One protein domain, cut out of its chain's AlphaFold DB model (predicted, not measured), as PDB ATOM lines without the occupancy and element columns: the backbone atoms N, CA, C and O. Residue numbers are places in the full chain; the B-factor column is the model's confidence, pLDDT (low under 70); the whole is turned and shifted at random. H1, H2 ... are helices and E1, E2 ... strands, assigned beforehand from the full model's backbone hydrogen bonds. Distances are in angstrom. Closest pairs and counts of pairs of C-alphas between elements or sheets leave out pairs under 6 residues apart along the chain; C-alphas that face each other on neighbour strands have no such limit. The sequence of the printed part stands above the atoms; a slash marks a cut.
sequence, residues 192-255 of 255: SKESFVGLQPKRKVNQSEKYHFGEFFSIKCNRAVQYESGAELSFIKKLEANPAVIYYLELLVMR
ATOM      1  N   SER A 192     -98.142  -1.466  31.739       72.19
ATOM      2  CA  SER A 192     -97.614  -0.387  32.577       72.19
ATOM      3  C   SER A 192     -98.546  -0.149  33.768       72.19
ATOM      4  O   SER A 192     -99.716  -0.535  33.742       72.19
ATOM      5  N   LYS A 193     -98.065   0.512  34.825       68.25
ATOM      6  CA  LYS A 193     -98.905   0.826  35.994       68.25
ATOM      7  C   LYS A 193    -100.090   1.723  35.614       68.25
ATOM      8  O   LYS A 193    -101.186   1.567  36.140       68.25
ATOM      9  N   GLU A 194     -99.878   2.615  34.654       74.38
ATOM     10  CA  GLU A 194    -100.877   3.529  34.099       74.38
ATOM     11  C   GLU A 194    -101.983   2.776  33.353       74.38
ATOM     12  O   GLU A 194    -103.117   3.240  33.314       74.38
ATOM     13  N   SER A 195    -101.687   1.577  32.835       72.19
ATOM     14  CA  SER A 195    -102.665   0.728  32.139       72.19
ATOM     15  C   SER A 195    -103.791   0.241  33.063       72.19
ATOM     16  O   SER A 195    -104.839  -0.188  32.588       72.19
ATOM     17  N   PHE A 196    -103.591   0.322  34.383       70.06
ATOM     18  CA  PHE A 196    -104.594  -0.024  35.391       70.06
ATOM     19  C   PHE A 196    -105.391   1.184  35.895       70.06
ATOM     20  O   PHE A 196    -106.372   1.018  36.622       70.06
ATOM     21  N   VAL A 197    -105.002   2.405  35.516       68.81
ATOM     22  CA  VAL A 197    -105.706   3.622  35.925       68.81
ATOM     23  C   VAL A 197    -107.078   3.648  35.251       68.81
ATOM     24  O   VAL A 197    -107.187   3.663  34.030       68.81
ATOM     25  N   GLY A 198    -108.141   3.637  36.057       67.25
ATOM     26  CA  GLY A 198    -109.525   3.655  35.573       67.25
ATOM     27  C   GLY A 198    -110.119   2.281  35.246       67.25
ATOM     28  O   GLY A 198    -111.306   2.209  34.926       67.25
ATOM     29  N   LEU A 199    -109.355   1.186  35.375       73.19
ATOM     30  CA  LEU A 199    -109.933  -0.154  35.305       73.19
ATOM     31  C   LEU A 199    -110.811  -0.398  36.532       73.19
ATOM     32  O   LEU A 199    -110.364  -0.299  37.673       73.19
ATOM     33  N   GLN A 200    -112.074  -0.729  36.281       72.25
ATOM     34  CA  GLN A 200    -113.014  -1.112  37.324       72.25
ATOM     35  C   GLN A 200    -113.088  -2.636  37.427       72.25
ATOM     36  O   GLN A 200    -113.074  -3.311  36.389       72.25
ATOM     37  N   PRO A 201    -113.204  -3.188  38.647       75.56
ATOM     38  CA  PRO A 201    -113.488  -4.601  38.833       75.56
ATOM     39  C   PRO A 201    -114.765  -4.963  38.077       75.56
ATOM     40  O   PRO A 201    -115.812  -4.340  38.257       75.56
ATOM     41  N   LYS A 202    -114.687  -5.973  37.214       70.75
ATOM     42  CA  LYS A 202    -115.845  -6.471  36.461       70.75
ATOM     43  C   LYS A 202    -116.270  -7.807  37.046       70.75
ATOM     44  O   LYS A 202    -116.234  -8.806  36.345       70.75
ATOM     45  N   ARG A 203    -116.629  -7.852  38.329       70.94
ATOM     46  CA  ARG A 203    -117.106  -9.078  38.989       70.94
ATOM     47  C   ARG A 203    -118.554  -8.920  39.438       70.94
ATOM     48  O   ARG A 203    -118.957  -7.851  39.880       70.94
ATOM     49  N   LYS A 204    -119.328 -10.003  39.343       66.69
ATOM     50  CA  LYS A 204    -120.605 -10.166  40.046       66.69
ATOM     51  C   LYS A 204    -120.440 -11.303  41.044       66.69
ATOM     52  O   LYS A 204    -120.120 -12.409  40.625       66.69
ATOM     53  N   VAL A 205    -120.615 -11.007  42.328       67.12
ATOM     54  CA  VAL A 205    -120.491 -11.995  43.404       67.12
ATOM     55  C   VAL A 205    -121.806 -12.744  43.564       67.12
ATOM     56  O   VAL A 205    -122.868 -12.121  43.629       67.12
ATOM     57  N   ASN A 206    -121.754 -14.068  43.650       66.88
ATOM     58  CA  ASN A 206    -122.913 -14.876  43.997       66.88
ATOM     59  C   ASN A 206    -123.175 -14.797  45.512       66.88
ATOM     60  O   ASN A 206    -122.417 -15.339  46.310       66.88
ATOM     61  N   GLN A 207    -124.263 -14.130  45.903       65.56
ATOM     62  CA  GLN A 207    -124.648 -13.909  47.307       65.56
ATOM     63  C   GLN A 207    -125.457 -15.069  47.917       65.56
ATOM     64  O   GLN A 207    -126.132 -14.898  48.929       65.56
ATOM     65  N   SER A 208    -125.447 -16.252  47.296       68.75
ATOM     66  CA  SER A 208    -126.140 -17.419  47.843       68.75
ATOM     67  C   SER A 208    -125.564 -17.818  49.208       68.75
ATOM     68  O   SER A 208    -124.354 -17.976  49.350       68.75
ATOM     69  N   GLU A 209    -126.440 -18.085  50.183       60.31
ATOM     70  CA  GLU A 209    -126.095 -18.532  51.548       60.31
ATOM     71  C   GLU A 209    -125.238 -19.813  51.600       60.31
ATOM     72  O   GLU A 209    -124.665 -20.142  52.636       60.31
ATOM     73  N   LYS A 210    -125.123 -20.543  50.482       59.59
ATOM     74  CA  LYS A 210    -124.280 -21.741  50.360       59.59
ATOM     75  C   LYS A 210    -122.780 -21.442  50.237       59.59
ATOM     76  O   LYS A 210    -121.986 -22.371  50.373       59.59
ATOM     77  N   TYR A 211    -122.383 -20.198  49.963       60.69
ATOM     78  CA  TYR A 211    -120.988 -19.820  49.727       60.69
ATOM     79  C   TYR A 211    -120.504 -18.792  50.755       60.69
ATOM     80  O   TYR A 211    -121.219 -17.863  51.120       60.69
ATOM     81  N   HIS A 212    -119.260 -18.942  51.213       65.69
ATOM     82  CA  HIS A 212    -118.617 -17.959  52.085       65.69
ATOM     83  C   HIS A 212    -118.110 -16.781  51.253       65.69
ATOM     84  O   HIS A 212    -116.972 -16.798  50.782       65.69
ATOM     85  N   PHE A 213    -118.948 -15.760  51.091       77.38
ATOM     86  CA  PHE A 213    -118.572 -14.508  50.444       77.38
ATOM     87  C   PHE A 213    -118.235 -13.416  51.467       77.38
ATOM     88  O   PHE A 213    -118.652 -13.470  52.625       77.38
ATOM     89  N   GLY A 214    -117.452 -12.425  51.049       81.88
ATOM     90  CA  GLY A 214    -117.112 -11.285  51.893       81.88
ATOM     91  C   GLY A 214    -116.218 -10.273  51.192       81.88
ATOM     92  O   GLY A 214    -115.917 -10.394  50.004       81.88
ATOM     93  N   GLU A 215    -115.785  -9.273  51.955       85.94
ATOM     94  CA  GLU A 215    -114.924  -8.197  51.473       85.94
ATOM     95  C   GLU A 215    -113.628  -8.131  52.283       85.94
ATOM     96  O   GLU A 215    -113.614  -8.288  53.504       85.94
ATOM     97  N   PHE A 216    -112.517  -7.902  51.587       87.38
ATOM     98  CA  PHE A 216    -111.194  -7.688  52.158       87.38
ATOM     99  C   PHE A 216    -110.672  -6.323  51.714       87.38
ATOM    100  O   PHE A 216    -110.594  -6.048  50.520       87.38
ATOM    101  N   PHE A 217    -110.299  -5.456  52.654       88.69
ATOM    102  CA  PHE A 217    -109.714  -4.166  52.297       88.69
ATOM    103  C   PHE A 217    -108.260  -4.343  51.844       88.69
ATOM    104  O   PHE A 217    -107.395  -4.707  52.640       88.69
ATOM    105  N   SER A 218    -107.995  -4.072  50.564       89.19
ATOM    106  CA  SER A 218    -106.651  -4.090  49.987       89.19
ATOM    107  C   SER A 218    -106.027  -2.703  50.073       89.19
ATOM    108  O   SER A 218    -106.559  -1.738  49.523       89.19
ATOM    109  N   ILE A 219    -104.856  -2.620  50.700       89.19
ATOM    110  CA  ILE A 219    -104.027  -1.414  50.738       89.19
ATOM    111  C   ILE A 219    -103.453  -1.154  49.341       89.19
ATOM    112  O   ILE A 219    -103.422  -0.013  48.886       89.19
ATOM    113  N   LYS A 220    -103.052  -2.210  48.625       88.00
ATOM    114  CA  LYS A 220    -102.466  -2.104  47.277       88.00
ATOM    115  C   LYS A 220    -103.425  -1.584  46.222       88.00
ATOM    116  O   LYS A 220    -103.019  -0.846  45.329       88.00
ATOM    117  N   CYS A 221    -104.689  -1.974  46.325       85.44
ATOM    118  CA  CYS A 221    -105.733  -1.529  45.410       85.44
ATOM    119  C   CYS A 221    -106.510  -0.322  45.953       85.44
ATOM    120  O   CYS A 221    -107.312   0.251  45.218       85.44
ATOM    121  N   ASN A 222    -106.286   0.040  47.224       86.31
ATOM    122  CA  ASN A 222    -107.004   1.067  47.979       86.31
ATOM    123  C   ASN A 222    -108.537   0.947  47.871       86.31
ATOM    124  O   ASN A 222    -109.238   1.923  47.604       86.31
ATOM    125  N   ARG A 223    -109.058  -0.277  48.014       86.75
ATOM    126  CA  ARG A 223    -110.493  -0.583  47.919       86.75
ATOM    127  C   ARG A 223    -110.836  -1.892  48.619       86.75
ATOM    128  O   ARG A 223    -109.961  -2.721  48.877       86.75
ATOM    129  N   ALA A 224    -112.127  -2.104  48.853       86.94
ATOM    130  CA  ALA A 224    -112.650  -3.420  49.185       86.94
ATOM    131  C   ALA A 224    -112.560  -4.356  47.964       86.94
ATOM    132  O   ALA A 224    -112.955  -4.007  46.847       86.94
ATOM    133  N   VAL A 225    -112.004  -5.541  48.188       87.44
ATOM    134  CA  VAL A 225    -111.887  -6.640  47.231       87.44
ATOM    135  C   VAL A 225    -112.841  -7.745  47.660       87.44
ATOM    136  O   VAL A 225    -112.772  -8.230  48.788       87.44
ATOM    137  N   GLN A 226    -113.720  -8.153  46.753       85.75
ATOM    138  CA  GLN A 226    -114.707  -9.193  47.017       85.75
ATOM    139  C   GLN A 226    -114.136 -10.594  46.769       85.75
ATOM    140  O   GLN A 226    -113.408 -10.802  45.796       85.75
ATOM    141  N   TYR A 227    -114.516 -11.555  47.613       85.06
ATOM    142  CA  TYR A 227    -114.179 -12.975  47.471       85.06
ATOM    143  C   TYR A 227    -115.405 -13.868  47.710       85.06
ATOM    144  O   TYR A 227    -116.334 -13.473  48.409       85.06
ATOM    145  N   GLU A 228    -115.393 -15.082  47.154       82.50
ATOM    146  CA  GLU A 228    -116.492 -16.070  47.201       82.50
ATOM    147  C   GLU A 228    -116.111 -17.380  47.908       82.50
ATOM    148  O   GLU A 228    -116.936 -18.282  48.071       82.50
ATOM    149  N   SER A 229    -114.847 -17.524  48.313       80.62
ATOM    150  CA  SER A 229    -114.385 -18.693  49.060       80.62
ATOM    151  C   SER A 229    -113.203 -18.384  49.977       80.62
ATOM    152  O   SER A 229    -112.439 -17.440  49.762       80.62
ATOM    153  N   GLY A 230    -112.987 -19.246  50.976       79.75
ATOM    154  CA  GLY A 230    -111.805 -19.166  51.840       79.75
ATOM    155  C   GLY A 230    -110.484 -19.378  51.087       79.75
ATOM    156  O   GLY A 230    -109.466 -18.788  51.455       79.75
ATOM    157  N   ALA A 231    -110.495 -20.167  50.007       80.88
ATOM    158  CA  ALA A 231    -109.334 -20.355  49.137       80.88
ATOM    159  C   ALA A 231    -108.975 -19.054  48.403       80.88
ATOM    160  O   ALA A 231    -107.812 -18.652  48.374       80.88
ATOM    161  N   GLU A 232    -109.986 -18.356  47.890       81.19
ATOM    162  CA  GLU A 232    -109.816 -17.072  47.222       81.19
ATOM    163  C   GLU A 232    -109.342 -15.977  48.180       81.19
ATOM    164  O   GLU A 232    -108.363 -15.291  47.888       81.19
ATOM    165  N   LEU A 233    -109.948 -15.867  49.367       85.12
ATOM    166  CA  LEU A 233    -109.470 -14.947  50.400       85.12
ATOM    167  C   LEU A 233    -108.010 -15.232  50.774       85.12
ATOM    168  O   LEU A 233    -107.213 -14.310  50.948       85.12
ATOM    169  N   SER A 234    -107.642 -16.509  50.890       84.19
ATOM    170  CA  SER A 234    -106.264 -16.909  51.187       84.19
ATOM    171  C   SER A 234    -105.304 -16.498  50.070       84.19
ATOM    172  O   SER A 234    -104.189 -16.064  50.353       84.19
ATOM    173  N   PHE A 235    -105.725 -16.594  48.808       84.62
ATOM    174  CA  PHE A 235    -104.938 -16.146  47.664       84.62
ATOM    175  C   PHE A 235    -104.792 -14.618  47.627       84.62
ATOM    176  O   PHE A 235    -103.672 -14.121  47.524       84.62
ATOM    177  N   ILE A 236    -105.880 -13.869  47.823       86.81
ATOM    178  CA  ILE A 236    -105.862 -12.398  47.900       86.81
ATOM    179  C   ILE A 236    -104.931 -11.929  49.023       86.81
ATOM    180  O   ILE A 236    -104.083 -11.070  48.804       86.81
ATOM    181  N   LYS A 237    -105.002 -12.547  50.210       86.75
ATOM    182  CA  LYS A 237    -104.091 -12.234  51.325       86.75
ATOM    183  C   LYS A 237    -102.622 -12.511  50.987       86.75
ATOM    184  O   LYS A 237    -101.756 -11.742  51.402       86.75
ATOM    185  N   LYS A 238    -102.325 -13.570  50.221       85.56
ATOM    186  CA  LYS A 238    -100.963 -13.843  49.722       85.56
ATOM    187  C   LYS A 238    -100.494 -12.762  48.743       85.56
ATOM    188  O   LYS A 238     -99.352 -12.319  48.849       85.56
ATOM    189  N   LEU A 239    -101.359 -12.317  47.828       85.94
ATOM    190  CA  LEU A 239    -101.054 -11.198  46.929       85.94
ATOM    191  C   LEU A 239    -100.835  -9.900  47.712       85.94
ATOM    192  O   LEU A 239     -99.881  -9.178  47.430       85.94
ATOM    193  N   GLU A 240    -101.656  -9.621  48.724       87.38
ATOM    194  CA  GLU A 240    -101.560  -8.420  49.555       87.38
ATOM    195  C   GLU A 240    -100.250  -8.363  50.353       87.38
ATOM    196  O   GLU A 240     -99.581  -7.335  50.364       87.38
ATOM    197  N   ALA A 241     -99.820  -9.472  50.955       83.06
ATOM    198  CA  ALA A 241     -98.592  -9.515  51.751       83.06
ATOM    199  C   ALA A 241     -97.293  -9.399  50.921       83.06
ATOM    200  O   ALA A 241     -96.226  -9.149  51.479       83.06
ATOM    201  N   ASN A 242     -97.352  -9.593  49.599       75.56
ATOM    202  CA  ASN A 242     -96.160  -9.721  48.759       75.56
ATOM    203  C   ASN A 242     -95.603  -8.364  48.268       75.56
ATOM    204  O   ASN A 242     -96.235  -7.754  47.414       75.56
ATOM    205  N   PRO A 243     -94.403  -7.908  48.657       76.38
ATOM    206  CA  PRO A 243     -93.872  -6.613  48.211       76.38
ATOM    207  C   PRO A 243     -93.691  -6.473  46.684       76.38
ATOM    208  O   PRO A 243     -93.730  -5.353  46.186       76.38
ATOM    209  N   ALA A 244     -93.543  -7.573  45.933       76.44
ATOM    210  CA  ALA A 244     -93.387  -7.546  44.473       76.44
ATOM    211  C   ALA A 244     -94.708  -7.309  43.713       76.44
ATOM    212  O   ALA A 244     -94.703  -6.891  42.556       76.44
ATOM    213  N   VAL A 245     -95.858  -7.565  44.348       79.62
ATOM    214  CA  VAL A 245     -97.174  -7.284  43.757       79.62
ATOM    215  C   VAL A 245     -97.525  -5.831  44.042       79.62
ATOM    216  O   VAL A 245     -97.776  -5.474  45.192       79.62
ATOM    217  N   ILE A 246     -97.571  -5.008  42.996       81.25
ATOM    218  CA  ILE A 246     -97.877  -3.573  43.096       81.25
ATOM    219  C   ILE A 246     -99.392  -3.325  43.037       81.25
ATOM    220  O   ILE A 246     -99.892  -2.421  43.700       81.25
ATOM    221  N   TYR A 247    -100.119  -4.124  42.254       83.12
ATOM    222  CA  TYR A 247    -101.558  -3.998  42.029       83.12
ATOM    223  C   TYR A 247    -102.140  -5.336  41.546       83.12
ATOM    224  O   TYR A 247    -101.417  -6.131  40.942       83.12
ATOM    225  N   TYR A 248    -103.428  -5.581  41.793       84.88
ATOM    226  CA  TYR A 248    -104.178  -6.711  41.235       84.88
ATOM    227  C   TYR A 248    -105.652  -6.337  41.006       84.88
ATOM    228  O   TYR A 248    -106.177  -5.400  41.608       84.88
ATOM    229  N   LEU A 249    -106.320  -7.054  40.100       82.44
ATOM    230  CA  LEU A 249    -107.694  -6.764  39.687       82.44
ATOM    231  C   LEU A 249    -108.495  -8.056  39.518       82.44
ATOM    232  O   LEU A 249    -108.019  -8.997  38.886       82.44
ATOM    233  N   GLU A 250    -109.725  -8.079  40.031       80.25
ATOM    234  CA  GLU A 250    -110.649  -9.196  39.825       80.25
ATOM    235  C   GLU A 250    -111.419  -8.995  38.511       80.25
ATOM    236  O   GLU A 250    -112.122  -7.993  38.325       80.25
ATOM    237  N   LEU A 251    -111.300  -9.951  37.588       72.44
ATOM    238  CA  LEU A 251    -111.990  -9.936  36.297       72.44
ATOM    239  C   LEU A 251    -113.004 -11.085  36.204       72.44
ATOM    240  O   LEU A 251    -112.760 -12.181  36.705       72.44
ATOM    241  N   LEU A 252    -114.129 -10.839  35.524       61.81
ATOM    242  CA  LEU A 252    -115.070 -11.881  35.108       61.81
ATOM    243  C   LEU A 252    -114.374 -12.805  34.107       61.81
ATOM    244  O   LEU A 252    -114.085 -12.399  32.982       61.81
ATOM    245  N   VAL A 253    -114.159 -14.059  34.491       54.03
ATOM    246  CA  VAL A 253    -113.939 -15.119  33.508       54.03
ATOM    247  C   VAL A 253    -115.324 -15.512  33.010       54.03
ATOM    248  O   VAL A 253    -116.064 -16.192  33.722       54.03
ATOM    249  N   MET A 254    -115.713 -15.044  31.820       41.84
ATOM    250  CA  MET A 254    -116.806 -15.701  31.104       41.84
ATOM    251  C   MET A 254    -116.339 -17.133  30.835       41.84
ATOM    252  O   MET A 254    -115.341 -17.328  30.141       41.84
ATOM    253  N   ARG A 255    -116.998 -18.105  31.463       39.62
ATOM    254  CA  ARG A 255    -116.929 -19.502  31.037       39.62
ATOM    255  C   ARG A 255    -117.893 -19.715  29.886       39.62
ATOM    256  O   ARG A 255    -118.992 -19.119  29.955       39.62
TER     257      ARG A 255
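AT A GLANCE: This is residues 192 to 255 of the 255 residues of the protein "Sigma-70-like protein" of Mucilaginibacter gracilis (UniProt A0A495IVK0). A small two-stranded hairpin, E1 and E2, has the longest helix, H2, over one face, and two long stretches without named elements run round this little core. The first, residues 197 to 213, leads from the short helix H1 past the E2 side to E1; the second, residues 242 to 255, folds back from H2 past that same side. The printed part has 64 residues, with two named helices and two named strands in the order H1 E1 E2 H2; the sheet is antiparallel, order E1 - E2. The class is mixed, helices and strands, with under half of the residues in named elements. The whole is only just compact, close to loose, with a radius of gyration of the C-alphas of 12.4 A, and elongated, spanning 38 by 25 by 20 A.

IN THESE COORDINATES: E1 is residues 214 to 218, 12.8 A long, and E2 residues 223 to 227, 12.9 A. H2, residues 230 to 241, runs 16.4 A to C-alpha 241 at (-98.592, -9.515, 51.751). H1, residues 193 to 196, spans 5.8 A from C-alpha 193 at (-98.905, 0.826, 35.994).

HOW THE PARTS SIT: E1 and E2 form an antiparallel hairpin at 141 degrees, with N 216 and O 225 within hydrogen-bond range at 2.8 A. The closest C-alphas of E1 and H2, Ser 218 and Glu 240, are 6.7 A apart; those of E2 and H2, Tyr 227 and Leu 233, 5.9 A. H1 is apart from E2 and H2. Every O i to N i+4 pair in H2 is within hydrogen-bond range; H1 is too short for one.

THE WHOLE: The farthest C-alphas, Ser 192 and Glu 209, are 38.7 A apart. The printed part has no cut, and the link H1 to E1 is long. Mean pLDDT of the printed part is 76.4, with residues 204 to 212 and 252 to 255 among those under 70.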